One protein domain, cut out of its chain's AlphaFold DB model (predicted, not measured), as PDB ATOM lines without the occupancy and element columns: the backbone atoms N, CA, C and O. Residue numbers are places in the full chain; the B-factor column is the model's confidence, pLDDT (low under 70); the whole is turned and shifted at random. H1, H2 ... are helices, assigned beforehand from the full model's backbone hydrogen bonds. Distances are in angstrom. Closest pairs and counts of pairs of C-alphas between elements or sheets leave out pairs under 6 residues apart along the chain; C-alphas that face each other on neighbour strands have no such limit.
ATOM      1  N   VAL A  69      92.683  88.265 103.879       89.75
ATOM      2  CA  VAL A  69      92.927  89.201 104.994       89.75
ATOM      3  C   VAL A  69      94.147  90.073 104.721       89.75
ATOM      4  O   VAL A  69      94.074  91.292 104.877       89.75
ATOM      5  N   PHE A  70      95.252  89.474 104.276       89.44
ATOM      6  CA  PHE A  70      96.485  90.208 104.011       89.44
ATOM      7  C   PHE A  70      96.308  91.302 102.935       89.44
ATOM      8  O   PHE A  70      96.586  92.462 103.246       89.44
ATOM      9  N   PRO A  71      95.765  91.027 101.729       87.69
ATOM     10  CA  PRO A  71      95.544  92.064 100.725       87.69
ATOM     11  C   PRO A  71      94.575  93.147 101.200       87.69
ATOM     12  O   PRO A  71      94.837  94.331 100.997       87.69
ATOM     13  N   ALA A  72      93.489  92.771 101.888       88.94
ATOM     14  CA  ALA A  72      92.537  93.733 102.435       88.94
ATOM     15  C   ALA A  72      93.207  94.693 103.433       88.94
ATOM     16  O   ALA A  72      92.970  95.904 103.392       88.94
ATOM     17  N   LEU A  73      94.085  94.175 104.299       86.88
ATOM     18  CA  LEU A  73      94.848  94.993 105.236       86.88
ATOM     19  C   LEU A  73      95.851  95.899 104.516       86.88
ATOM     20  O   LEU A  73      95.897  97.085 104.834       86.88
ATOM     21  N   VAL A  74      96.589  95.398 103.522       84.12
ATOM     22  CA  VAL A  74      97.535  96.208 102.730       84.12
ATOM     23  C   VAL A  74      96.821  97.369 102.028       84.12
ATOM     24  O   VAL A  74      97.257  98.518 102.137       84.12
ATOM     25  N   VAL A  75      95.680  97.110 101.381       83.75
ATOM     26  CA  VAL A  75      94.864  98.160 100.742       83.75
ATOM     27  C   VAL A  75      94.376  99.171 101.781       83.75
ATOM     28  O   VAL A  75      94.478 100.380 101.566       83.75
ATOM     29  N   ARG A  76      93.909  98.703 102.947       82.75
ATOM     30  CA  ARG A  76      93.484  99.574 104.055       82.75
ATOM     31  C   ARG A  76      94.597 100.501 104.511       82.75
ATOM     32  O   ARG A  76      94.359 101.689 104.719       82.75
ATOM     33  N   GLN A  77      95.804  99.972 104.665       77.31
ATOM     34  CA  GLN A  77      96.955 100.768 105.060       77.31
ATOM     35  C   GLN A  77      97.315 101.830 104.031       77.31
ATOM     36  O   GLN A  77      97.593 102.963 104.417       77.31
ATOM     37  N   GLY A  78      97.278 101.486 102.742       74.69
ATOM     38  CA  GLY A  78      97.505 102.447 101.665       74.69
ATOM     39  C   GLY A  78      96.527 103.625 101.723       74.69
ATOM     40  O   GLY A  78      96.936 104.770 101.566       74.69
ATOM     41  N   MET A  79      95.254 103.357 102.034       73.38
ATOM     42  CA  MET A  79      94.187 104.367 102.036       73.38
ATOM     43  C   MET A  79      94.152 105.239 103.298       73.38
ATOM     44  O   MET A  79      93.858 106.427 103.215       73.38
ATOM     45  N   ILE A  80      94.467 104.687 104.475       68.12
ATOM     46  CA  ILE A  80      94.463 105.443 105.746       68.12
ATOM     47  C   ILE A  80      95.630 106.442 105.829       68.12
ATOM     48  O   ILE A  80      95.582 107.393 106.608       68.12
ATOM     49  N   ARG A  81      96.673 106.250 105.019       63.31
ATOM     50  CA  ARG A  81      97.868 107.105 104.995       63.31
ATOM     51  C   ARG A  81      97.704 108.400 104.215       63.31
ATOM     52  O   ARG A  81      98.591 109.243 104.297       63.31
ATOM     53  N   ILE A  82      96.615 108.566 103.470       60.09
ATOM     54  CA  ILE A  82      96.350 109.807 102.746       60.09
ATOM     55  C   ILE A  82      96.056 110.883 103.808       60.09
ATOM     56  O   ILE A  82      95.062 110.752 104.533       60.09
ATOM     57  N   PRO A  83      96.914 111.914 103.967       50.25
ATOM     58  CA  PRO A  83      96.617 113.026 104.865       50.25
ATOM     59  C   PRO A  83      95.263 113.614 104.441       50.25
ATOM     60  O   PRO A  83      94.956 113.605 103.255       50.25
ATOM     61  N   PHE A  84      94.444 114.101 105.377       51.38
ATOM     62  CA  PHE A  84      93.101 114.666 105.117       51.38
ATOM     63  C   PHE A  84      91.922 113.676 104.974       51.38
ATOM     64  O   PHE A  84      90.931 113.991 104.309       51.38
ATOM     65  N   VAL A  85      91.948 112.521 105.653       55.94
ATOM     66  CA  VAL A  85      90.698 111.785 105.945       55.94
ATOM     67  C   VAL A  85      89.902 112.574 106.987       55.94
ATOM     68  O   VAL A  85      90.041 112.354 108.192       55.94
ATOM     69  N   ASP A  86      89.088 113.515 106.518       55.44
ATOM     70  CA  ASP A  86      88.238 114.340 107.368       55.44
ATOM     71  C   ASP A  86      86.799 114.372 106.845       55.44
ATOM     72  O   ASP A  86      86.543 114.365 105.637       55.44
ATOM     73  N   ARG A  87      85.838 114.381 107.772       53.03
ATOM     74  CA  ARG A  87      84.398 114.335 107.471       53.03
ATOM     75  C   ARG A  87      83.968 115.593 106.719       53.03
ATOM     76  O   ARG A  87      83.033 115.527 105.930       53.03
ATOM     77  N   GLY A  88      84.700 116.692 106.919       57.91
ATOM     78  CA  GLY A  88      84.503 117.965 106.229       57.91
ATOM     79  C   GLY A  88      84.872 117.961 104.741       57.91
ATOM     80  O   GLY A  88      84.333 118.777 104.005       57.91
ATOM     81  N   ASN A  89      85.714 117.028 104.272       59.12
ATOM     82  CA  ASN A  89      86.230 117.020 102.893       59.12
ATOM     83  C   ASN A  89      85.599 115.936 101.995       59.12
ATOM     84  O   ASN A  89      86.020 115.760 100.855       59.12
ATOM     85  N   GLY A  90      84.627 115.160 102.495       62.69
ATOM     86  CA  GLY A  90      83.954 114.103 101.721       62.69
ATOM     87  C   GLY A  90      84.814 112.866 101.398       62.69
ATOM     88  O   GLY A  90      84.322 111.908 100.809       62.69
ATOM     89  N   THR A  91      86.074 112.824 101.837       67.31
ATOM     90  CA  THR A  91      87.052 111.749 101.558       67.31
ATOM     91  C   THR A  91      86.905 110.524 102.467       67.31
ATOM     92  O   THR A  91      87.675 109.568 102.385       67.31
ATOM     93  N   LEU A  92      85.902 110.527 103.345       73.31
ATOM     94  CA  LEU A  92      85.776 109.573 104.444       73.31
ATOM     95  C   LEU A  92      85.148 108.229 104.039       73.31
ATOM     96  O   LEU A  92      85.288 107.228 104.747       73.31
ATOM     97  N   LEU A  93      84.484 108.188 102.882       78.56
ATOM     98  CA  LEU A  93      83.798 106.997 102.380       78.56
ATOM     99  C   LEU A  93      84.790 105.874 102.046       78.56
ATOM    100  O   LEU A  93      84.600 104.744 102.491       78.56
ATOM    101  N   ALA A  94      85.884 106.183 101.346       79.19
ATOM    102  CA  ALA A  94      86.892 105.196 100.950       79.19
ATOM    103  C   ALA A  94      87.539 104.447 102.142       79.19
ATOM    104  O   ALA A  94      87.458 103.217 102.176       79.19
ATOM    105  N   PRO A  95      88.115 105.111 103.166       78.38
ATOM    106  CA  PRO A  95      88.711 104.414 104.310       78.38
ATOM    107  C   PRO A  95      87.677 103.659 105.155       78.38
ATOM    108  O   PRO A  95      88.006 102.628 105.749       78.38
ATOM    109  N   THR A  96      86.423 104.124 105.179       83.81
ATOM    110  CA  THR A  96      85.321 103.407 105.835       83.81
ATOM    111  C   THR A  96      84.991 102.114 105.092       83.81
ATOM    112  O   THR A  96      84.956 101.054 105.712       83.81
ATOM    113  N   MET A  97      84.835 102.164 103.764       86.31
ATOM    114  CA  MET A  97      84.551 100.981 102.942       86.31
ATOM    115  C   MET A  97      85.666  99.945 103.028       86.31
ATOM    116  O   MET A  97      85.397  98.768 103.238       86.31
ATOM    117  N   VAL A  98      86.929 100.367 102.954       85.75
ATOM    118  CA  VAL A  98      88.049  99.425 103.068       85.75
ATOM    119  C   VAL A  98      88.150  98.843 104.485       85.75
ATOM    120  O   VAL A  98      88.477  97.671 104.656       85.75
ATOM    121  N   THR A  99      87.802  99.618 105.517       88.12
ATOM    122  CA  THR A  99      87.689  99.090 106.885       88.12
ATOM    123  C   THR A  99      86.581  98.039 106.993       88.12
ATOM    124  O   THR A  99      86.813  96.994 107.595       88.12
ATOM    125  N   LEU A 100      85.424  98.258 106.360       90.31
ATOM    126  CA  LEU A 100      84.358  97.257 106.284       90.31
ATOM    127  C   LEU A 100      84.810  95.994 105.541       90.31
ATOM    128  O   LEU A 100      84.529  94.897 106.012       90.31
ATOM    129  N   VAL A 101      85.561  96.126 104.442       91.81
ATOM    130  CA  VAL A 101      86.137  94.980 103.715       91.81
ATOM    131  C   VAL A 101      87.068  94.169 104.616       91.81
ATOM    132  O   VAL A 101      86.970  92.946 104.641       91.81
ATOM    133  N   VAL A 102      87.928  94.823 105.404       90.88
ATOM    134  CA  VAL A 102      88.798  94.133 106.374       90.88
ATOM    135  C   VAL A 102      87.981  93.432 107.457       90.88
ATOM    136  O   VAL A 102      88.243  92.270 107.754       90.88
ATOM    137  N   VAL A 103      86.978  94.101 108.030       93.75
ATOM    138  CA  VAL A 103      86.088  93.495 109.034       93.75
ATOM    139  C   VAL A 103      85.375  92.274 108.453       93.75
ATOM    140  O   VAL A 103      85.342  91.224 109.088       93.75
ATOM    141  N   PHE A 104      84.866  92.372 107.227       94.62
ATOM    142  CA  PHE A 104      84.195  91.270 106.549       94.62
ATOM    143  C   PHE A 104      85.153  90.116 106.229       94.62
ATOM    144  O   PHE A 104      84.816  88.959 106.461       94.62
ATOM    145  N   ALA A 105      86.376  90.411 105.782       93.69
ATOM    146  CA  ALA A 105      87.421  89.412 105.573       93.69
ATOM    147  C   ALA A 105      87.764  88.660 106.869       93.69
ATOM    148  O   ALA A 105      87.836  87.430 106.869       93.69
ATOM    149  N   LEU A 106      87.918  89.381 107.985       93.94
ATOM    150  CA  LEU A 106      88.152  88.784 109.302       93.94
ATOM    151  C   LEU A 106      86.965  87.931 109.759       93.94
ATOM    152  O   LEU A 106      87.182  86.859 110.317       93.94
ATOM    153  N   LEU A 107      85.728  88.361 109.493       94.94
ATOM    154  CA  LEU A 107      84.524  87.582 109.790       94.94
ATOM    155  C   LEU A 107      84.457  86.292 108.969       94.94
ATOM    156  O   LEU A 107      84.193  85.238 109.540       94.94
ATOM    157  N   ILE A 108      84.732  86.349 107.661       94.44
ATOM    158  CA  ILE A 108      84.769  85.162 106.793       94.44
ATOM    159  C   ILE A 108      85.811  84.170 107.305       94.44
ATOM    160  O   ILE A 108      85.504  82.992 107.480       94.44
ATOM    161  N   VAL A 109      87.037  84.635 107.565       94.12
ATOM    162  CA  VAL A 109      88.112  83.759 108.044       94.12
ATOM    163  C   VAL A 109      87.804  83.240 109.447       94.12
ATOM    164  O   VAL A 109      87.970  82.049 109.687       94.12
ATOM    165  N   GLY A 110      87.296  84.077 110.352       92.56
ATOM    166  CA  GLY A 110      86.912  83.679 111.707       92.56
ATOM    167  C   GLY A 110      85.796  82.632 111.721       92.56
ATOM    168  O   GLY A 110      85.921  81.605 112.387       92.56
ATOM    169  N   LEU A 111      84.737  82.829 110.932       93.81
ATOM    170  CA  LEU A 111      83.663  81.847 110.787       93.81
ATOM    171  C   LEU A 111      84.172  80.563 110.119       93.81
ATOM    172  O   LEU A 111      83.849  79.468 110.571       93.81
ATOM    173  N   GLY A 112      85.024  80.688 109.099       92.44
ATOM    174  CA  GLY A 112      85.708  79.556 108.477       92.44
ATOM    175  C   GLY A 112      86.527  78.750 109.487       92.44
ATOM    176  O   GLY A 112      86.424  77.525 109.511       92.44
ATOM    177  N   CYS A 113      87.261  79.417 110.383       91.25
ATOM    178  CA  CYS A 113      87.973  78.775 111.490       91.25
ATOM    179  C   CYS A 113      87.005  78.055 112.433       91.25
ATOM    180  O   CYS A 113      87.253  76.910 112.804       91.25
ATOM    181  N   ALA A 114      85.890  78.694 112.797       91.50
ATOM    182  CA  ALA A 114      84.901  78.107 113.695       91.50
ATOM    183  C   ALA A 114      84.267  76.831 113.112       91.50
ATOM    184  O   ALA A 114      84.142  75.832 113.823       91.50
ATOM    185  N   VAL A 115      83.921  76.849 111.819       91.75
ATOM    186  CA  VAL A 115      83.338  75.708 111.093       91.75
ATOM    187  C   VAL A 115      84.360  74.588 110.909       91.75
ATOM    188  O   VAL A 115      84.072  73.432 111.216       91.75
ATOM    189  N   LEU A 116      85.566  74.909 110.429       89.25
ATOM    190  CA  LEU A 116      86.600  73.906 110.162       89.25
ATOM    191  C   LEU A 116      87.103  73.240 111.447       89.25
ATOM    192  O   LEU A 116      87.424  72.056 111.420       89.25
ATOM    193  N   SER A 117      87.123  73.964 112.565       87.12
ATOM    194  CA  SER A 117      87.586  73.457 113.861       87.12
ATOM    195  C   SER A 117      86.456  72.967 114.772       87.12
ATOM    196  O   SER A 117      86.700  72.756 115.953       87.12
ATOM    197  N   GLN A 118      85.240  72.732 114.258       87.88
ATOM    198  CA  GLN A 118      84.092  72.298 115.076       87.88
ATOM    199  C   GLN A 118      84.335  71.011 115.882       87.88
ATOM    200  O   GLN A 118      83.697  70.798 116.905       87.88
ATOM    201  N   GLU A 119      85.234  70.130 115.443       85.69
ATOM    202  CA  GLU A 119      85.592  68.922 116.199       85.69
ATOM    203  C   GLU A 119      86.454  69.261 117.428       85.69
ATOM    204  O   GLU A 119      86.213  68.724 118.511       85.69
ATOM    205  N   ASP A 120      87.342  70.249 117.277       85.69
ATOM    206  CA  ASP A 120      88.365  70.677 118.233       85.69
ATOM    207  C   ASP A 120      88.276  72.202 118.496       85.69
ATOM    208  O   ASP A 120      89.173  72.966 118.117       85.69
ATOM    209  N   PRO A 121      87.198  72.693 119.143       85.19
ATOM    210  CA  PRO A 121      86.933  74.128 119.284       85.19
ATOM    211  C   PRO A 121      87.997  74.865 120.105       85.19
ATOM    212  O   PRO A 121      88.190  76.067 119.934       85.19
ATOM    213  N   GLU A 122      88.729  74.144 120.957       85.50
ATOM    214  CA  GLU A 122      89.841  74.668 121.756       85.50
ATOM    215  C   GLU A 122      90.975  75.223 120.879       85.50
ATOM    216  O   GLU A 122      91.614  76.213 121.233       85.50
ATOM    217  N   PHE A 123      91.170  74.647 119.688       84.38
ATOM    218  CA  PHE A 123      92.193  75.058 118.727       84.38
ATOM    219  C   PHE A 123      91.689  76.082 117.700       84.38
ATOM    220  O   PHE A 123      92.482  76.606 116.919       84.38
ATOM    221  N   ALA A 124      90.393  76.413 117.696       87.06
ATOM    222  CA  ALA A 124      89.824  77.354 116.729       87.06
ATOM    223  C   ALA A 124      90.422  78.765 116.870       87.06
ATOM    224  O   ALA A 124      90.733  79.407 115.866       87.06
ATOM    225  N   GLY A 125      90.656  79.221 118.108       85.62
ATOM    226  CA  GLY A 125      91.316  80.507 118.369       85.62
ATOM    227  C   GLY A 125      92.765  80.534 117.875       85.62
ATOM    228  O   GLY A 125      93.206  81.515 117.284       85.62
ATOM    229  N   VAL A 126      93.490  79.428 118.050       87.88
ATOM    230  CA  VAL A 126      94.875  79.266 117.582       87.88
ATOM    231  C   VAL A 126      94.948  79.242 116.052       87.88
ATOM    232  O   VAL A 126      95.862  79.814 115.465       87.88
ATOM    233  N   ALA A 127      93.965  78.632 115.390       88.38
ATOM    234  CA  ALA A 127      93.890  78.617 113.934       88.38
ATOM    235  C   ALA A 127      93.606  80.015 113.345       88.38
ATOM    236  O   ALA A 127      94.137  80.351 112.292       88.38
ATOM    237  N   PHE A 128      92.831  80.851 114.045       92.12
ATOM    238  CA  PHE A 128      92.572  82.248 113.664       92.12
ATOM    239  C   PHE A 128      93.759  83.193 113.944       92.12
ATOM    240  O   PHE A 128      93.809  84.317 113.444       92.12
ATOM    241  N   LEU A 129      94.732  82.743 114.735       91.12
ATOM    242  CA  LEU A 129      95.795  83.570 115.293       91.12
ATOM    243  C   LEU A 129      96.655  84.296 114.243       91.12
ATOM    244  O   LEU A 129      96.875  85.490 114.432       91.12
ATOM    245  N   PRO A 130      97.071  83.680 113.113       90.75
ATOM    246  CA  PRO A 130      97.773  84.412 112.061       90.75
ATOM    247  C   PRO A 130      96.970  85.616 111.561       90.75
ATOM    248  O   PRO A 130      97.485  86.727 111.545       90.75
ATOM    249  N   ALA A 131      95.685  85.430 111.236       91.31
ATOM    250  CA  ALA A 131      94.819  86.514 110.770       91.31
ATOM    251  C   ALA A 131      94.653  87.616 111.823       91.31
ATOM    252  O   ALA A 131      94.617  88.799 111.480       91.31
ATOM    253  N   ALA A 132      94.588  87.234 113.100       90.62
ATOM    254  CA  ALA A 132      94.474  88.178 114.197       90.62
ATOM    255  C   ALA A 132      95.740  89.026 114.382       90.62
ATOM    256  O   ALA A 132      95.623  90.241 114.509       90.62
ATOM    257  N   MET A 133      96.924  88.409 114.340       90.19
ATOM    258  CA  MET A 133      98.214  89.094 114.501       90.19
ATOM    259  C   MET A 133      98.573  89.988 113.303       90.19
ATOM    260  O   MET A 133      99.250  91.002 113.449       90.19
ATOM    261  N   LEU A 134      98.061  89.700 112.100       88.25
ATOM    262  CA  LEU A 134      98.267  90.589 110.947       88.25
ATOM    263  C   LEU A 134      97.732  92.004 111.173       88.25
ATOM    264  O   LEU A 134      98.297  92.967 110.650       88.25
ATOM    265  N   VAL A 135      96.644  92.139 111.933       87.88
ATOM    266  CA  VAL A 135      96.010  93.432 112.199       87.88
ATOM    267  C   VAL A 135      96.959  94.389 112.925       87.88
ATOM    268  O   VAL A 135      97.225  95.446 112.347       87.88
ATOM    269  N   PRO A 136      97.478  94.071 114.131       79.44
ATOM    270  CA  PRO A 136      98.420  94.917 114.858       79.44
ATOM    271  C   PRO A 136      99.773  95.070 114.146       79.44
ATOM    272  O   PRO A 136     100.293  96.187 114.114       79.44
ATOM    273  N   VAL A 137     100.316  94.022 113.509       81.38
ATOM    274  CA  VAL A 137     101.577  94.129 112.745       81.38
ATOM    275  C   VAL A 137     101.476  95.167 111.639       81.38
ATOM    276  O   VAL A 137     102.333  96.044 111.530       81.38
ATOM    277  N   LEU A 138     100.426  95.090 110.820       77.12
ATOM    278  CA  LEU A 138     100.270  96.014 109.707       77.12
ATOM    279  C   LEU A 138      99.942  97.403 110.246       77.12
ATOM    280  O   LEU A 138     100.679  98.337 109.958       77.12
ATOM    281  N   ALA A 139      98.976  97.543 111.153       69.44
ATOM    282  CA  ALA A 139      98.746  98.763 111.944       69.44
ATOM    283  C   ALA A 139     100.031  99.460 112.456       69.44
ATOM    284  O   ALA A 139     100.097 100.690 112.516       69.44
ATOM    285  N   GLY A 140     101.038  98.660 112.813       60.53
ATOM    286  CA  GLY A 140     102.364  99.032 113.292       60.53
ATOM    287  C   GLY A 140     103.349  99.595 112.254       60.53
ATOM    288  O   GLY A 140     104.475  99.941 112.617       60.53
ATOM    289  N   GLN A 141     102.987  99.727 110.978       64.19
ATOM    290  CA  GLN A 141     103.909 100.204 109.940       64.19
ATOM    291  C   GLN A 141     103.616 101.660 109.541       64.19
ATOM    292  O   GLN A 141     102.552 101.961 108.997       64.19
ATOM    293  N   ASN A 142     104.586 102.559 109.769       52.84
ATOM    294  CA  ASN A 142     104.482 104.009 109.509       52.84
ATOM    295  C   ASN A 142     104.978 104.449 108.111       52.84
ATOM    296  O   ASN A 142     104.941 105.634 107.801       52.84
ATOM    297  N   GLY A 143     105.411 103.528 107.241       53.56
ATOM    298  CA  GLY A 143     105.914 103.849 105.896       53.56
ATOM    299  C   GLY A 143     105.600 102.758 104.870       53.56
ATOM    300  O   GLY A 143     105.110 101.692 105.265       53.56
ATOM    301  N   PRO A 144     105.786 103.001 103.554       50.53
ATOM    302  CA  PRO A 144     105.699 101.951 102.542       50.53
ATOM    303  C   PRO A 144     106.703 100.867 102.924       50.53
ATOM    304  O   PRO A 144     107.912 101.044 102.803       50.53
ATOM    305  N   SER A 145     106.202  99.776 103.489       58.53
ATOM    306  CA  SER A 145     107.027  98.629 103.797       58.53
ATOM    307  C   SER A 145     107.425  98.032 102.464       58.53
ATOM    308  O   SER A 145     106.581  97.602 101.676       58.53
ATOM    309  N   GLY A 146     108.726  98.065 102.176       68.25
ATOM    310  CA  GLY A 146     109.255  97.300 101.059       68.25
ATOM    311  C   GLY A 146     108.800  95.849 101.197       68.25
ATOM    312  O   GLY A 146     108.669  95.343 102.316       68.25
ATOM    313  N   LEU A 147     108.563  95.185 100.064       74.25
ATOM    314  CA  LEU A 147     108.097  93.796  99.993       74.25
ATOM    315  C   LEU A 147     108.820  92.889 101.006       74.25
ATOM    316  O   LEU A 147     108.183  92.136 101.734       74.25
ATOM    317  N   MET A 148     110.139  93.045 101.121       80.25
ATOM    318  CA  MET A 148     110.986  92.308 102.057       80.25
ATOM    319  C   MET A 148     110.594  92.512 103.530       80.25
ATOM    320  O   MET A 148     110.430  91.530 104.247       80.25
ATOM    321  N   ALA A 149     110.386  93.750 103.990       80.12
ATOM    322  CA  ALA A 149     109.980  94.021 105.373       80.12
ATOM    323  C   ALA A 149     108.605  93.413 105.691       80.12
ATOM    324  O   ALA A 149     108.394  92.873 106.777       80.12
ATOM    325  N   THR A 150     107.686  93.447 104.724       81.00
ATOM    326  CA  THR A 150     106.365  92.824 104.850       81.00
ATOM    327  C   THR A 150     106.468  91.306 104.930       81.00
ATOM    328  O   THR A 150     105.873  90.711 105.821       81.00
ATOM    329  N   LEU A 151     107.268  90.670 104.069       85.69
ATOM    330  CA  LEU A 151     107.489  89.221 104.099       85.69
ATOM    331  C   LEU A 151     108.136  88.758 105.411       85.69
ATOM    332  O   LEU A 151     107.712  87.748 105.969       85.69
ATOM    333  N   TRP A 152     109.100  89.516 105.944       85.94
ATOM    334  CA  TRP A 152     109.690  89.250 107.259       85.94
ATOM    335  C   TRP A 152     108.660  89.356 108.383       85.94
ATOM    336  O   TRP A 152     108.578  88.465 109.227       85.94
ATOM    337  N   ALA A 153     107.839  90.407 108.378       85.00
ATOM    338  CA  ALA A 153     106.790  90.583 109.374       85.00
ATOM    339  C   ALA A 153     105.762  89.438 109.324       85.00
ATOM    340  O   ALA A 153     105.404  88.881 110.359       85.00
ATOM    341  N   LEU A 154     105.350  89.022 108.121       88.12
ATOM    342  CA  LEU A 154     104.488  87.857 107.924       88.12
ATOM    343  C   LEU A 154     105.144  86.567 108.429       88.12
ATOM    344  O   LEU A 154     104.498  85.785 109.123       88.12
ATOM    345  N   ALA A 155     106.422  86.342 108.115       89.56
ATOM    346  CA  ALA A 155     107.144  85.159 108.569       89.56
ATOM    347  C   ALA A 155     107.182  85.086 110.100       89.56
ATOM    348  O   ALA A 155     106.923  84.026 110.667       89.56
ATOM    349  N   ILE A 156     107.424  86.217 110.773       90.19
ATOM    350  CA  ILE A 156     107.391  86.315 112.237       90.19
ATOM    351  C   ILE A 156     105.992  85.999 112.772       90.19
ATOM    352  O   ILE A 156     105.881  85.222 113.714       90.19
ATOM    353  N   VAL A 157     104.924  86.520 112.159       90.69
ATOM    354  CA  VAL A 157     103.541  86.193 112.556       90.69
ATOM    355  C   VAL A 157     103.283  84.688 112.479       90.69
ATOM    356  O   VAL A 157     102.772  84.097 113.431       90.69
ATOM    357  N   TYR A 158     103.677  84.037 111.382       92.06
ATOM    358  CA  TYR A 158     103.485  82.596 111.223       92.06
ATOM    359  C   TYR A 158     104.390  81.760 112.140       92.06
ATOM    360  O   TYR A 158     103.937  80.732 112.644       92.06
ATOM    361  N   LEU A 159     105.621  82.200 112.426       92.25
ATOM    362  CA  LEU A 159     106.504  81.560 113.411       92.25
ATOM    363  C   LEU A 159     105.956  81.684 114.832       92.25
ATOM    364  O   LEU A 159     105.885  80.687 115.550       92.25
ATOM    365  N   THR A 160     105.526  82.880 115.233       90.94
ATOM    366  CA  THR A 160     104.919  83.109 116.546       90.94
ATOM    367  C   THR A 160     103.632  82.311 116.675       90.94
ATOM    368  O   THR A 160     103.429  81.632 117.678       90.94
ATOM    369  N   SER A 161     102.801  82.281 115.630       90.38
ATOM    370  CA  SER A 161     101.620  81.426 115.608       90.38
ATOM    371  C   SER A 161     101.974  79.947 115.722       90.38
ATOM    372  O   SER A 161     101.350  79.245 116.507       90.38
ATOM    373  N   ALA A 162     102.998  79.460 115.018       90.31
ATOM    374  CA  ALA A 162     103.468  78.085 115.161       90.31
ATOM    375  C   ALA A 162     103.909  77.767 116.601       90.31
ATOM    376  O   ALA A 162     103.505  76.741 117.148       90.31
ATOM    377  N   ALA A 163     104.686  78.652 117.231       90.88
ATOM    378  CA  ALA A 163     105.122  78.497 118.616       90.88
ATOM    379  C   ALA A 163     103.928  78.465 119.583       90.88
ATOM    380  O   ALA A 163     103.835  77.574 120.426       90.88
ATOM    381  N   LEU A 164     102.968  79.374 119.409       90.56
ATOM    382  CA  LEU A 164     101.748  79.427 120.213       90.56
ATOM    383  C   LEU A 164     100.851  78.207 119.993       90.56
ATOM    384  O   LEU A 164     100.238  77.736 120.944       90.56
ATOM    385  N   THR A 165     100.824  77.636 118.788       88.94
ATOM    386  CA  THR A 165     100.149  76.358 118.524       88.94
ATOM    387  C   THR A 165     100.791  75.212 119.296       88.94
ATOM    388  O   THR A 165     100.079  74.366 119.840       88.94
ATOM    389  N   VAL A 166     102.126  75.180 119.390       89.38
ATOM    390  CA  VAL A 166     102.823  74.194 120.229       89.38
ATOM    391  C   VAL A 166     102.451  74.399 121.695       89.38
ATOM    392  O   VAL A 166     102.042  73.435 122.337       89.38
ATOM    393  N   VAL A 167     102.503  75.634 122.200       89.06
ATOM    394  CA  VAL A 167     102.114  75.959 123.583       89.06
ATOM    395  C   VAL A 167     100.668  75.542 123.859       89.06
ATOM    396  O   VAL A 167     100.416  74.832 124.826       89.06
ATOM    397  N   ALA A 168      99.728  75.891 122.978       86.69
ATOM    398  CA  ALA A 168      98.325  75.508 123.099       86.69
ATOM    399  C   ALA A 168      98.141  73.987 123.160       86.69
ATOM    400  O   ALA A 168      97.329  73.505 123.939       86.69
ATOM    401  N   SER A 169      98.936  73.222 122.403       86.12
ATOM    402  CA  SER A 169      98.888  71.754 122.425       86.12
ATOM    403  C   SER A 169      99.416  71.118 123.717       86.12
ATOM    404  O   SER A 169      99.184  69.932 123.943       86.12
ATOM    405  N   MET A 170     100.141  71.878 124.544       88.19
ATOM    406  CA  MET A 170     100.629  71.441 125.857       88.19
ATOM    407  C   MET A 170      99.676  71.830 126.993       88.19
ATOM    408  O   MET A 170      99.796  71.305 128.099       88.19
ATOM    409  N   LEU A 171      98.739  72.748 126.739       86.06
ATOM    410  CA  LEU A 171      97.743  73.185 127.708       86.06
ATOM    411  C   LEU A 171      96.548  72.228 127.719       86.06
ATOM    412  O   LEU A 171      96.140  71.697 126.689       86.06
ATOM    413  N   VAL A 172      95.972  72.012 128.901       78.50
ATOM    414  CA  VAL A 172      94.846  71.088 129.089       78.50
ATOM    415  C   VAL A 172      93.518  71.846 129.017       78.50
ATOM    416  O   VAL A 172      93.287  72.774 129.791       78.50
ATOM    417  N   GLY A 173      92.619  71.417 128.130       75.12
ATOM    418  CA  GLY A 173      91.224  71.861 128.083       75.12
ATOM    419  C   GLY A 173      91.051  73.366 127.817       75.12
ATOM    420  O   GLY A 173      91.611  73.898 126.856       75.12
ATOM    421  N   PRO A 174      90.290  74.105 128.651       78.44
ATOM    422  CA  PRO A 174      89.863  75.469 128.332       78.44
ATOM    423  C   PRO A 174      91.021  76.469 128.236       78.44
ATOM    424  O   PRO A 174      90.884  77.491 127.566       78.44
ATOM    425  N   TYR A 175      92.178  76.186 128.843       84.81
ATOM    426  CA  TYR A 175      93.328  77.094 128.820       84.81
ATOM    427  C   TYR A 175      93.907  77.301 127.413       84.81
ATOM    428  O   TYR A 175      94.427  78.378 127.130       84.81
ATOM    429  N   ALA A 176      93.760  76.330 126.504       83.12
ATOM    430  CA  ALA A 176      94.193  76.478 125.115       83.12
ATOM    431  C   ALA A 176      93.436  77.607 124.384       83.12
ATOM    432  O   ALA A 176      94.018  78.308 123.555       83.12
ATOM    433  N   THR A 177      92.173  77.864 124.752       83.88
ATOM    434  CA  THR A 177      91.371  78.949 124.156       83.88
ATOM    435  C   THR A 177      91.883  80.343 124.518       83.88
ATOM    436  O   THR A 177      91.679  81.286 123.755       83.88
ATOM    437  N   LEU A 178      92.595  80.476 125.642       86.06
ATOM    438  CA  LEU A 178      93.144  81.751 126.109       86.06
ATOM    439  C   LEU A 178      94.421  82.155 125.364       86.06
ATOM    440  O   LEU A 178      94.811  83.320 125.413       86.06
ATOM    441  N   VAL A 179      95.057  81.232 124.637       87.12
ATOM    442  CA  VAL A 179      96.318  81.499 123.931       87.12
ATOM    443  C   VAL A 179      96.159  82.615 122.900       87.12
ATOM    444  O   VAL A 179      96.998  83.508 122.834       87.12
ATOM    445  N   ALA A 180      95.067  82.613 122.132       85.69
ATOM    446  CA  ALA A 180      94.816  83.627 121.110       85.69
ATOM    447  C   ALA A 180      94.609  85.049 121.671       85.69
ATOM    448  O   ALA A 180      95.331  85.952 121.244       85.69
ATOM    449  N   PRO A 181      93.692  85.295 122.630       84.94
ATOM    450  CA  PRO A 181      93.533  86.631 123.201       84.94
ATOM    451  C   PRO A 181      94.783  87.102 123.958       84.94
ATOM    452  O   PRO A 181      95.142  88.272 123.848       84.94
ATOM    453  N   VAL A 182      95.487  86.206 124.665       87.56
ATOM    454  CA  VAL A 182      96.745  86.551 125.349       87.56
ATOM    455  C   VAL A 182      97.827  86.939 124.344       87.56
ATOM    456  O   VAL A 182      98.498  87.946 124.545       87.56
ATOM    457  N   ALA A 183      97.972  86.201 123.243       87.31
ATOM    458  CA  ALA A 183      98.946  86.520 122.204       87.31
ATOM    459  C   ALA A 183      98.708  87.906 121.594       87.31
ATOM    460  O   ALA A 183      99.645  88.694 121.489       87.31
ATOM    461  N   ILE A 184      97.452  88.230 121.272       84.75
ATOM    462  CA  ILE A 184      97.078  89.551 120.748       84.75
ATOM    463  C   ILE A 184      97.387  90.640 121.783       84.75
ATOM    464  O   ILE A 184      97.941  91.680 121.434       84.75
ATOM    465  N   ALA A 185      97.073  90.415 123.062       84.00
ATOM    466  CA  ALA A 185      97.369  91.376 124.122       84.00
ATOM    467  C   ALA A 185      98.881  91.621 124.273       84.00
ATOM    468  O   ALA A 185      99.314  92.772 124.323       84.00
ATOM    469  N   VAL A 186      99.687  90.554 124.291       85.25
ATOM    470  CA  VAL A 186     101.155  90.635 124.357       85.25
ATOM    471  C   VAL A 186     101.714  91.376 123.149       85.25
ATOM    472  O   VAL A 186     102.593  92.222 123.300       85.25
ATOM    473  N   GLU A 187     101.194  91.107 121.957       83.31
ATOM    474  CA  GLU A 187     101.599  91.796 120.738       83.31
ATOM    475  C   GLU A 187     101.285  93.295 120.798       83.31
ATOM    476  O   GLU A 187     102.159  94.115 120.520       83.31
ATOM    477  N   PHE A 188     100.085  93.675 121.246       78.00
ATOM    478  CA  PHE A 188      99.724  95.080 121.447       78.00
ATOM    479  C   PHE A 188     100.631  95.780 122.456       78.00
ATOM    480  O   PHE A 188     101.094  96.893 122.198       78.00
ATOM    481  N   VAL A 189     100.909  95.132 123.590       80.31
ATOM    482  CA  VAL A 189     101.827  95.661 124.606       80.31
ATOM    483  C   VAL A 189     103.223  95.826 124.012       80.31
ATOM    484  O   VAL A 189     103.819  96.891 124.144       80.31
ATOM    485  N   THR A 190     103.715  94.827 123.284       79.25
ATOM    486  CA  THR A 190     105.041  94.857 122.655       79.25
ATOM    487  C   THR A 190     105.147  95.986 121.634       79.25
ATOM    488  O   THR A 190     106.091  96.767 121.683       79.25
ATOM    489  N   LEU A 191     104.152  96.142 120.756       75.00
ATOM    490  CA  LEU A 191     104.110  97.232 119.779       75.00
ATOM    491  C   LEU A 191     104.030  98.608 120.438       75.00
ATOM    492  O   LEU A 191     104.588  99.567 119.911       75.00
ATOM    493  N   THR A 192     103.349  98.710 121.580       72.12
ATOM    494  CA  THR A 192     103.249  99.958 122.346       72.12
ATOM    495  C   THR A 192     104.574 100.302 123.026       72.12
ATOM    496  O   THR A 192     104.961 101.464 123.037       72.12
ATOM    497  N   LEU A 193     105.293  99.306 123.553       76.69
ATOM    498  CA  LEU A 193     106.583  99.496 124.225       76.69
ATOM    499  C   LEU A 193     107.744  99.728 123.248       76.69
ATOM    500  O   LEU A 193     108.664 100.477 123.558       76.69
ATOM    501  N   MET A 194     107.722  99.080 122.081       70.31
ATOM    502  CA  MET A 194     108.798  99.173 121.086       70.31
ATOM    503  C   MET A 194     108.699 100.410 120.187       70.31
ATOM    504  O   MET A 194     109.668 100.745 119.507       70.31
ATOM    505  N   ARG A 195     107.550 101.092 120.144       62.72
ATOM    506  CA  ARG A 195     107.379 102.292 119.316       62.72
ATOM    507  C   ARG A 195     107.789 103.552 120.069       62.72
ATOM    508  O   ARG A 195     107.108 103.982 120.993       62.72
ATOM    509  N   SER A 196     108.850 104.194 119.587       50.53
ATOM    510  CA  SER A 196     109.191 105.583 119.917       50.53
ATOM    511  C   SER A 196     108.342 106.604 119.143       50.53
ATOM    512  O   SER A 196     108.189 107.734 119.596       50.53
ATOM    513  N   ASP A 197     107.768 106.206 118.001       55.56
ATOM    514  CA  ASP A 197     106.979 107.076 117.122       55.56
ATOM    515  C   ASP A 197     105.469 106.859 117.272       55.56
ATOM    516  O   ASP A 197     104.983 105.735 117.437       55.56
ATOM    517  N   SER A 198     104.702 107.947 117.140       57.75
ATOM    518  CA  SER A 198     103.237 107.912 117.185       57.75
ATOM    519  C   SER A 198     102.665 106.928 116.154       57.75
ATOM    520  O   SER A 198     103.031 106.942 114.977       57.75
ATOM    521  N   ILE A 199     101.710 106.094 116.593       61.97
ATOM    522  CA  ILE A 199     100.964 105.141 115.745       61.97
ATOM    523  C   ILE A 199     100.207 105.865 114.622       61.97
ATOM    524  O   ILE A 199      99.939 105.297 113.565       61.97
ATOM    525  N   PHE A 200      99.865 107.129 114.859       63.97
ATOM    526  CA  PHE A 200      99.169 107.978 113.911       63.97
ATOM    527  C   PHE A 200     100.045 109.181 113.555       63.97
ATOM    528  O   PHE A 200     100.602 109.796 114.470       63.97
ATOM    529  N   PRO A 201     100.145 109.571 112.274       59.97
ATOM    530  CA  PRO A 201     100.845 110.794 111.904       59.97
ATOM    531  C   PRO A 201     100.248 112.006 112.637       59.97
ATOM    532  O   PRO A 201      99.047 112.049 112.931       59.97
ATOM    533  N   ILE A 202     101.095 112.982 112.964       58.72
ATOM    534  CA  ILE A 202     100.687 114.232 113.618       58.72
ATOM    535  C   ILE A 202      99.671 114.924 112.694       58.72
ATOM    536  O   ILE A 202      99.979 115.205 111.540       58.72
ATOM    537  N   GLY A 203      98.437 115.130 113.172       56.66
ATOM    538  CA  GLY A 203      97.320 115.652 112.365       56.66
ATOM    539  C   GLY A 203      96.340 114.603 111.817       56.66
ATOM    540  O   GLY A 203      95.391 114.966 111.128       56.66
ATOM    541  N   ALA A 204      96.507 113.311 112.128       60.22
ATOM    542  CA  ALA A 204      95.508 112.298 111.786       60.22
ATOM    543  C   ALA A 204      94.157 112.601 112.461       60.22
ATOM    544  O   ALA A 204      94.066 112.651 113.695       60.22
ATOM    545  N   GLY A 205      93.110 112.758 111.644       65.56
ATOM    546  CA  GLY A 205      91.745 112.994 112.108       65.56
ATOM    547  C   GLY A 205      91.274 111.916 113.090       65.56
ATOM    548  O   GLY A 205      91.644 110.742 112.988       65.56
ATOM    549  N   SER A 206      90.424 112.306 114.045       72.88
ATOM    550  CA  SER A 206      89.847 111.408 115.062       72.88
ATOM    551  C   SER A 206      89.172 110.173 114.454       72.88
ATOM    552  O   SER A 206      89.177 109.096 115.049       72.88
ATOM    553  N   VAL A 207      88.660 110.298 113.229       73.25
ATOM    554  CA  VAL A 207      87.974 109.225 112.509       73.25
ATOM    555  C   VAL A 207      88.919 108.112 112.053       73.25
ATOM    556  O   VAL A 207      88.572 106.939 112.185       73.25
ATOM    557  N   ALA A 208      90.132 108.432 111.592       70.88
ATOM    558  CA  ALA A 208      91.122 107.417 111.220       70.88
ATOM    559  C   ALA A 208      91.542 106.569 112.435       70.88
ATOM    560  O   ALA A 208      91.672 105.346 112.337       70.88
ATOM    561  N   LYS A 209      91.665 107.210 113.606       76.31
ATOM    562  CA  LYS A 209      91.898 106.530 114.889       76.31
ATOM    563  C   LYS A 209      90.706 105.653 115.280       76.31
ATOM    564  O   LYS A 209      90.893 104.506 115.669       76.31
ATOM    565  N   GLY A 210      89.480 106.149 115.112       80.44
ATOM    566  CA  GLY A 210      88.261 105.371 115.343       80.44
ATOM    567  C   GLY A 210      88.201 104.102 114.488       80.44
ATOM    568  O   GLY A 210      88.064 103.006 115.022       80.44
ATOM    569  N   LEU A 211      88.395 104.223 113.170       82.44
ATOM    570  CA  LEU A 211      88.416 103.083 112.242       82.44
ATOM    571  C   LEU A 211      89.521 102.069 112.571       82.44
ATOM    572  O   LEU A 211      89.377 100.882 112.286       82.44
ATOM    573  N   PHE A 212      90.632 102.512 113.158       80.75
ATOM    574  CA  PHE A 212      91.657 101.629 113.701       80.75
ATOM    575  C   PHE A 212      91.146 100.812 114.881       80.75
ATOM    576  O   PHE A 212      91.183  99.583 114.822       80.75
ATOM    577  N   PHE A 213      90.620 101.475 115.909       84.62
ATOM    578  CA  PHE A 213      90.102 100.792 117.091       84.62
ATOM    579  C   PHE A 213      88.927  99.871 116.771       84.62
ATOM    580  O   PHE A 213      88.792  98.841 117.419       84.62
ATOM    581  N   VAL A 214      88.131 100.177 115.741       88.94
ATOM    582  CA  VAL A 214      87.086  99.268 115.247       88.94
ATOM    583  C   VAL A 214      87.684  97.948 114.765       88.94
ATOM    584  O   VAL A 214      87.242  96.896 115.217       88.94
ATOM    585  N   VAL A 215      88.703  97.968 113.897       88.00
ATOM    586  CA  VAL A 215      89.316  96.717 113.407       88.00
ATOM    587  C   VAL A 215      89.956  95.948 114.555       88.00
ATOM    588  O   VAL A 215      89.731  94.752 114.676       88.00
ATOM    589  N   VAL A 216      90.687  96.633 115.435       86.50
ATOM    590  CA  VAL A 216      91.309  96.006 116.611       86.50
ATOM    591  C   VAL A 216      90.263  95.382 117.533       86.50
ATOM    592  O   VAL A 216      90.397  94.224 117.920       86.50
ATOM    593  N   GLY A 217      89.204  96.124 117.851       89.50
ATOM    594  CA  GLY A 217      88.108  95.656 118.691       89.50
ATOM    595  C   GLY A 217      87.410  94.441 118.086       89.50
ATOM    596  O   GLY A 217      87.160  93.470 118.796       89.50
ATOM    597  N   VAL A 218      87.175  94.444 116.770       91.25
ATOM    598  CA  VAL A 218      86.643  93.283 116.044       91.25
ATOM    599  C   VAL A 218      87.598  92.097 116.137       91.25
ATOM    600  O   VAL A 218      87.154  91.004 116.462       91.25
ATOM    601  N   THR A 219      88.898  92.285 115.916       90.44
ATOM    602  CA  THR A 219      89.887  91.200 115.991       90.44
ATOM    603  C   THR A 219      89.952  90.561 117.376       90.44
ATOM    604  O   THR A 219      89.942  89.336 117.483       90.44
ATOM    605  N   VAL A 220      89.973  91.372 118.438       89.31
ATOM    606  CA  VAL A 220      89.951  90.888 119.829       89.31
ATOM    607  C   VAL A 220      88.629  90.189 120.140       89.31
ATOM    608  O   VAL A 220      88.611  89.135 120.764       89.31
ATOM    609  N   THR A 221      87.512  90.737 119.670       91.69
ATOM    610  CA  THR A 221      86.202  90.106 119.859       91.69
ATOM    611  C   THR A 221      86.149  88.756 119.142       91.69
ATOM    612  O   THR A 221      85.715  87.766 119.724       91.69
ATOM    613  N   LEU A 222      86.649  88.670 117.907       91.56
ATOM    614  CA  LEU A 222      86.681  87.431 117.135       91.56
ATOM    615  C   LEU A 222      87.617  86.384 117.735       91.56
ATOM    616  O   LEU A 222      87.264  85.211 117.722       91.56
ATOM    617  N   SER A 223      88.754  86.762 118.321       88.88
ATOM    618  CA  SER A 223      89.639  85.778 118.963       88.88
ATOM    619  C   SER A 223      88.968  85.043 120.130       88.88
ATOM    620  O   SER A 223      89.298  83.887 120.390       88.88
ATOM    621  N   ILE A 224      87.981  85.677 120.773       90.50
ATOM    622  CA  ILE A 224      87.151  85.092 121.833       90.50
ATOM    623  C   ILE A 224      85.919  84.391 121.245       90.50
ATOM    624  O   ILE A 224      85.584  83.274 121.640       90.50
ATOM    625  N   LEU A 225      85.235  85.017 120.281       92.44
ATOM    626  CA  LEU A 225      83.996  84.478 119.717       92.44
ATOM    627  C   LEU A 225      84.218  83.257 118.822       92.44
ATOM    628  O   LEU A 225      83.347  82.399 118.775       92.44
ATOM    629  N   VAL A 226      85.350  83.138 118.125       93.19
ATOM    630  CA  VAL A 226      85.643  82.001 117.234       93.19
ATOM    631  C   VAL A 226      85.607  80.650 117.967       93.19
ATOM    632  O   VAL A 226      84.869  79.770 117.512       93.19
ATOM    633  N   PRO A 227      86.317  80.439 119.096       90.38
ATOM    634  CA  PRO A 227      86.206  79.182 119.841       90.38
ATOM    635  C   PRO A 227      84.799  78.956 120.414       90.38
ATOM    636  O   PRO A 227      84.310  77.825 120.384       90.38
ATOM    637  N   MET A 228      84.099  80.011 120.856       90.94
ATOM    638  CA  MET A 228      82.709  79.902 121.326       90.94
ATOM    639  C   MET A 228      81.750  79.472 120.206       90.94
ATOM    640  O   MET A 228      80.953  78.553 120.388       90.94
ATOM    641  N   ALA A 229      81.859  80.093 119.033       91.75
ATOM    642  CA  ALA A 229      81.075  79.765 117.850       91.75
ATOM    643  C   ALA A 229      81.363  78.336 117.383       91.75
ATOM    644  O   ALA A 229      80.438  77.597 117.064       91.75
ATOM    645  N   SER A 230      82.628  77.912 117.412       91.38
ATOM    646  CA  SER A 230      83.019  76.541 117.081       91.38
ATOM    647  C   SER A 230      82.378  75.517 118.028       91.38
ATOM    648  O   SER A 230      81.810  74.516 117.585       91.38
ATOM    649  N   ALA A 231      82.381  75.798 119.337       90.38
ATOM    650  CA  ALA A 231      81.725  74.955 120.332       90.38
ATOM    651  C   ALA A 231      80.200  74.898 120.140       90.38
ATOM    652  O   ALA A 231      79.609  73.826 120.292       90.38
ATOM    653  N   TRP A 232      79.574  76.020 119.775       92.44
ATOM    654  CA  TRP A 232      78.147  76.087 119.464       92.44
ATOM    655  C   TRP A 232      77.796  75.286 118.204       92.44
ATOM    656  O   TRP A 232      76.909  74.437 118.257       92.44
ATOM    657  N   ILE A 233      78.545  75.458 117.107       91.56
ATOM    658  CA  ILE A 233      78.368  74.684 115.865       91.56
ATOM    659  C   ILE A 233      78.440  73.184 116.171       91.56
ATOM    660  O   ILE A 233      77.559  72.427 115.767       91.56
ATOM    661  N   ARG A 234      79.423  72.751 116.975       90.44
ATOM    662  CA  ARG A 234      79.546  71.353 117.412       90.44
ATOM    663  C   ARG A 234      78.286  70.839 118.112       90.44
ATOM    664  O   ARG A 234      77.888  69.696 117.890       90.44
ATOM    665  N   GLN A 235      77.679  71.645 118.983       89.12
ATOM    666  CA  GLN A 235      76.453  71.270 119.694       89.12
ATOM    667  C   GLN A 235      75.270  71.138 118.732       89.12
ATOM    668  O   GLN A 235      74.577  70.123 118.769       89.12
ATOM    669  N   VAL A 236      75.085  72.109 117.834       90.44
ATOM    670  CA  VAL A 236      74.021  72.089 116.818       90.44
ATOM    671  C   VAL A 236      74.145  70.857 115.918       90.44
ATOM    672  O   VAL A 236      73.173  70.120 115.753       90.44
ATOM    673  N   THR A 237      75.348  70.564 115.412       89.19
ATOM    674  CA  THR A 237      75.605  69.397 114.552       89.19
ATOM    675  C   THR A 237      75.273  68.082 115.262       89.19
ATOM    676  O   THR A 237      74.661  67.193 114.670       89.19
ATOM    677  N   ARG A 238      75.612  67.950 116.552       88.75
ATOM    678  CA  ARG A 238      75.282  66.752 117.349       88.75
ATOM    679  C   ARG A 238      73.776  66.584 117.558       88.75
ATOM    680  O   ARG A 238      73.281  65.460 117.497       88.75
ATOM    681  N   ILE A 239      73.049  67.678 117.786       89.38
ATOM    682  CA  ILE A 239      71.589  67.649 117.958       89.38
ATOM    683  C   ILE A 239      70.909  67.222 116.652       89.38
ATOM    684  O   ILE A 239      70.056  66.330 116.672       89.38
ATOM    685  N   ALA A 240      71.328  67.790 115.519       87.50
ATOM    686  CA  ALA A 240      70.806  67.431 114.203       87.50
ATOM    687  C   ALA A 240      71.000  65.933 113.900       87.50
ATOM    688  O   ALA A 240      70.032  65.225 113.631       87.50
ATOM    689  N   GLN A 241      72.214  65.405 114.102       85.94
ATOM    690  CA  GLN A 241      72.517  63.977 113.908       85.94
ATOM    691  C   GLN A 241      71.710  63.050 114.830       85.94
ATOM    692  O   GLN A 241      71.377  61.924 114.455       85.94
ATOM    693  N   SER A 242      71.403  63.498 116.051       84.25
ATOM    694  CA  SER A 242      70.589  62.722 116.993       84.25
ATOM    695  C   SER A 242      69.113  62.656 116.583       84.25
ATOM    696  O   SER A 242      68.442  61.671 116.888       84.25
ATOM    697  N   SER A 243      68.630  63.678 115.872       80.75
ATOM    698  CA  SER A 243      67.254  63.766 115.376       80.75
ATOM    699  C   SER A 243      67.056  62.882 114.143       80.75
ATOM    700  O   SER A 243      66.119  62.087 114.119       80.75
ATOM    701  N   ASP A 244      67.995  62.908 113.192       78.75
ATOM    702  CA  ASP A 244      67.945  62.063 111.988       78.75
ATOM    703  C   ASP A 244      67.962  60.563 112.318       78.75
ATOM    704  O   ASP A 244      67.197  59.786 111.749       78.75
ATOM    705  N   ARG A 245      68.771  60.143 113.303       72.31
ATOM    706  CA  ARG A 245      68.814  58.736 113.749       72.31
ATOM    707  C   ARG A 245      67.501  58.251 114.357       72.31
ATOM    708  O   ARG A 245      67.201  57.065 114.284       72.31
ATOM    709  N   ARG A 246      66.727  59.135 114.993       70.50
ATOM    710  CA  ARG A 246      65.419  58.765 115.557       70.50
ATOM    711  C   ARG A 246      64.377  58.560 114.463       70.50
ATOM    712  O   ARG A 246      63.541  57.679 114.611       70.50
ATOM    713  N   LEU A 247      64.462  59.328 113.379       68.38
ATOM    714  CA  LEU A 247      63.562  59.214 112.233       68.38
ATOM    715  C   LEU A 247      63.850  57.974 111.374       68.38
ATOM    716  O   LEU A 247      62.924  57.416 110.812       68.38
ATOM    717  N   SER A 248      65.097  57.493 111.309       70.50
ATOM    718  CA  SER A 248      65.439  56.266 110.562       70.50
ATOM    719  C   SER A 248      65.035  54.952 111.250       70.50
ATOM    720  O   SER A 248      65.199  53.885 110.665       70.50
ATOM    721  N   HIS A 249      64.591  55.008 112.509       63.56
ATOM    722  CA  HIS A 249      64.150  53.845 113.292       63.56
ATOM    723  C   HIS A 249      62.624  53.780 113.481       63.56
ATOM    724  O   HIS A 249      62.147  52.902 114.202       63.56
TER     725      HIS A 249
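Overview. This is residues 69 to 249 of the 250 residues of an uncharacterized protein of uncultured Thermomicrobiales bacterium (UniProt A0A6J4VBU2). Six helices run side by side in an up-and-down bundle, each against the one before it, with H3 in the core touching the other five. The longest, H6, runs past the bundle, so that residues 238 to 249 stick out. The printed part has 181 residues with six named helices, H1 to H6 in order, and no named strand: all helix. It is only just compact, close to loose, with a radius of gyration of the C-alphas of 19.0 A, and spans 69 by 37 by 25 A.

Arrangement. H6, residues 206 to 247, has a kink of 41 degrees near residue 225. It touches H2, residues 93 to 116, the same way at a shallow tilt of 30 degrees; their closest C-alphas, Ala 114 and Ser 230, are 4.2 A apart. With residues 212 to 231 alone H6 touches the hub H3, residues 121 to 139, closest at the C-alphas of Pro 121 and Ser 230, 5.1 A. H3 touches H5, residues 173 to 194, closest at the C-alphas of Glu 122 and Thr 177, 5.1 A. H3 forms a hairpin with H4, residues 147 to 170, closest at the C-alphas of Pro 130 and Ser 161, 6.0 A. H1, residues 69 to 80, forms a hairpin with H2, closest at the C-alphas of Ala 72 and Val 102, 5.4 A. H4 and H6 are apart. Every O i to N i+4 pair is within hydrogen-bond range in H1, H2 and H4, against 9 of 15 in H3, 13 of 18 in H5 and 34 of 38 in H6.

Along the chain. H1 begins at C-alpha 69 (92.927, 89.201, 104.994); H6, 58.5 A long, ends at C-alpha 247 (63.562, 59.214, 112.233). H4 measures 35.0 A, H2 34.1 A, H5 33.2 A, H3 28.3 A and H1 16.3 A.

Size, cuts and confidence. The printed part has no cut. The links H1 to H2 and H5 to H6 are long. Low confidence falls on residues 80 to 91, 139 to 146, 195 to 205, 247 and 249.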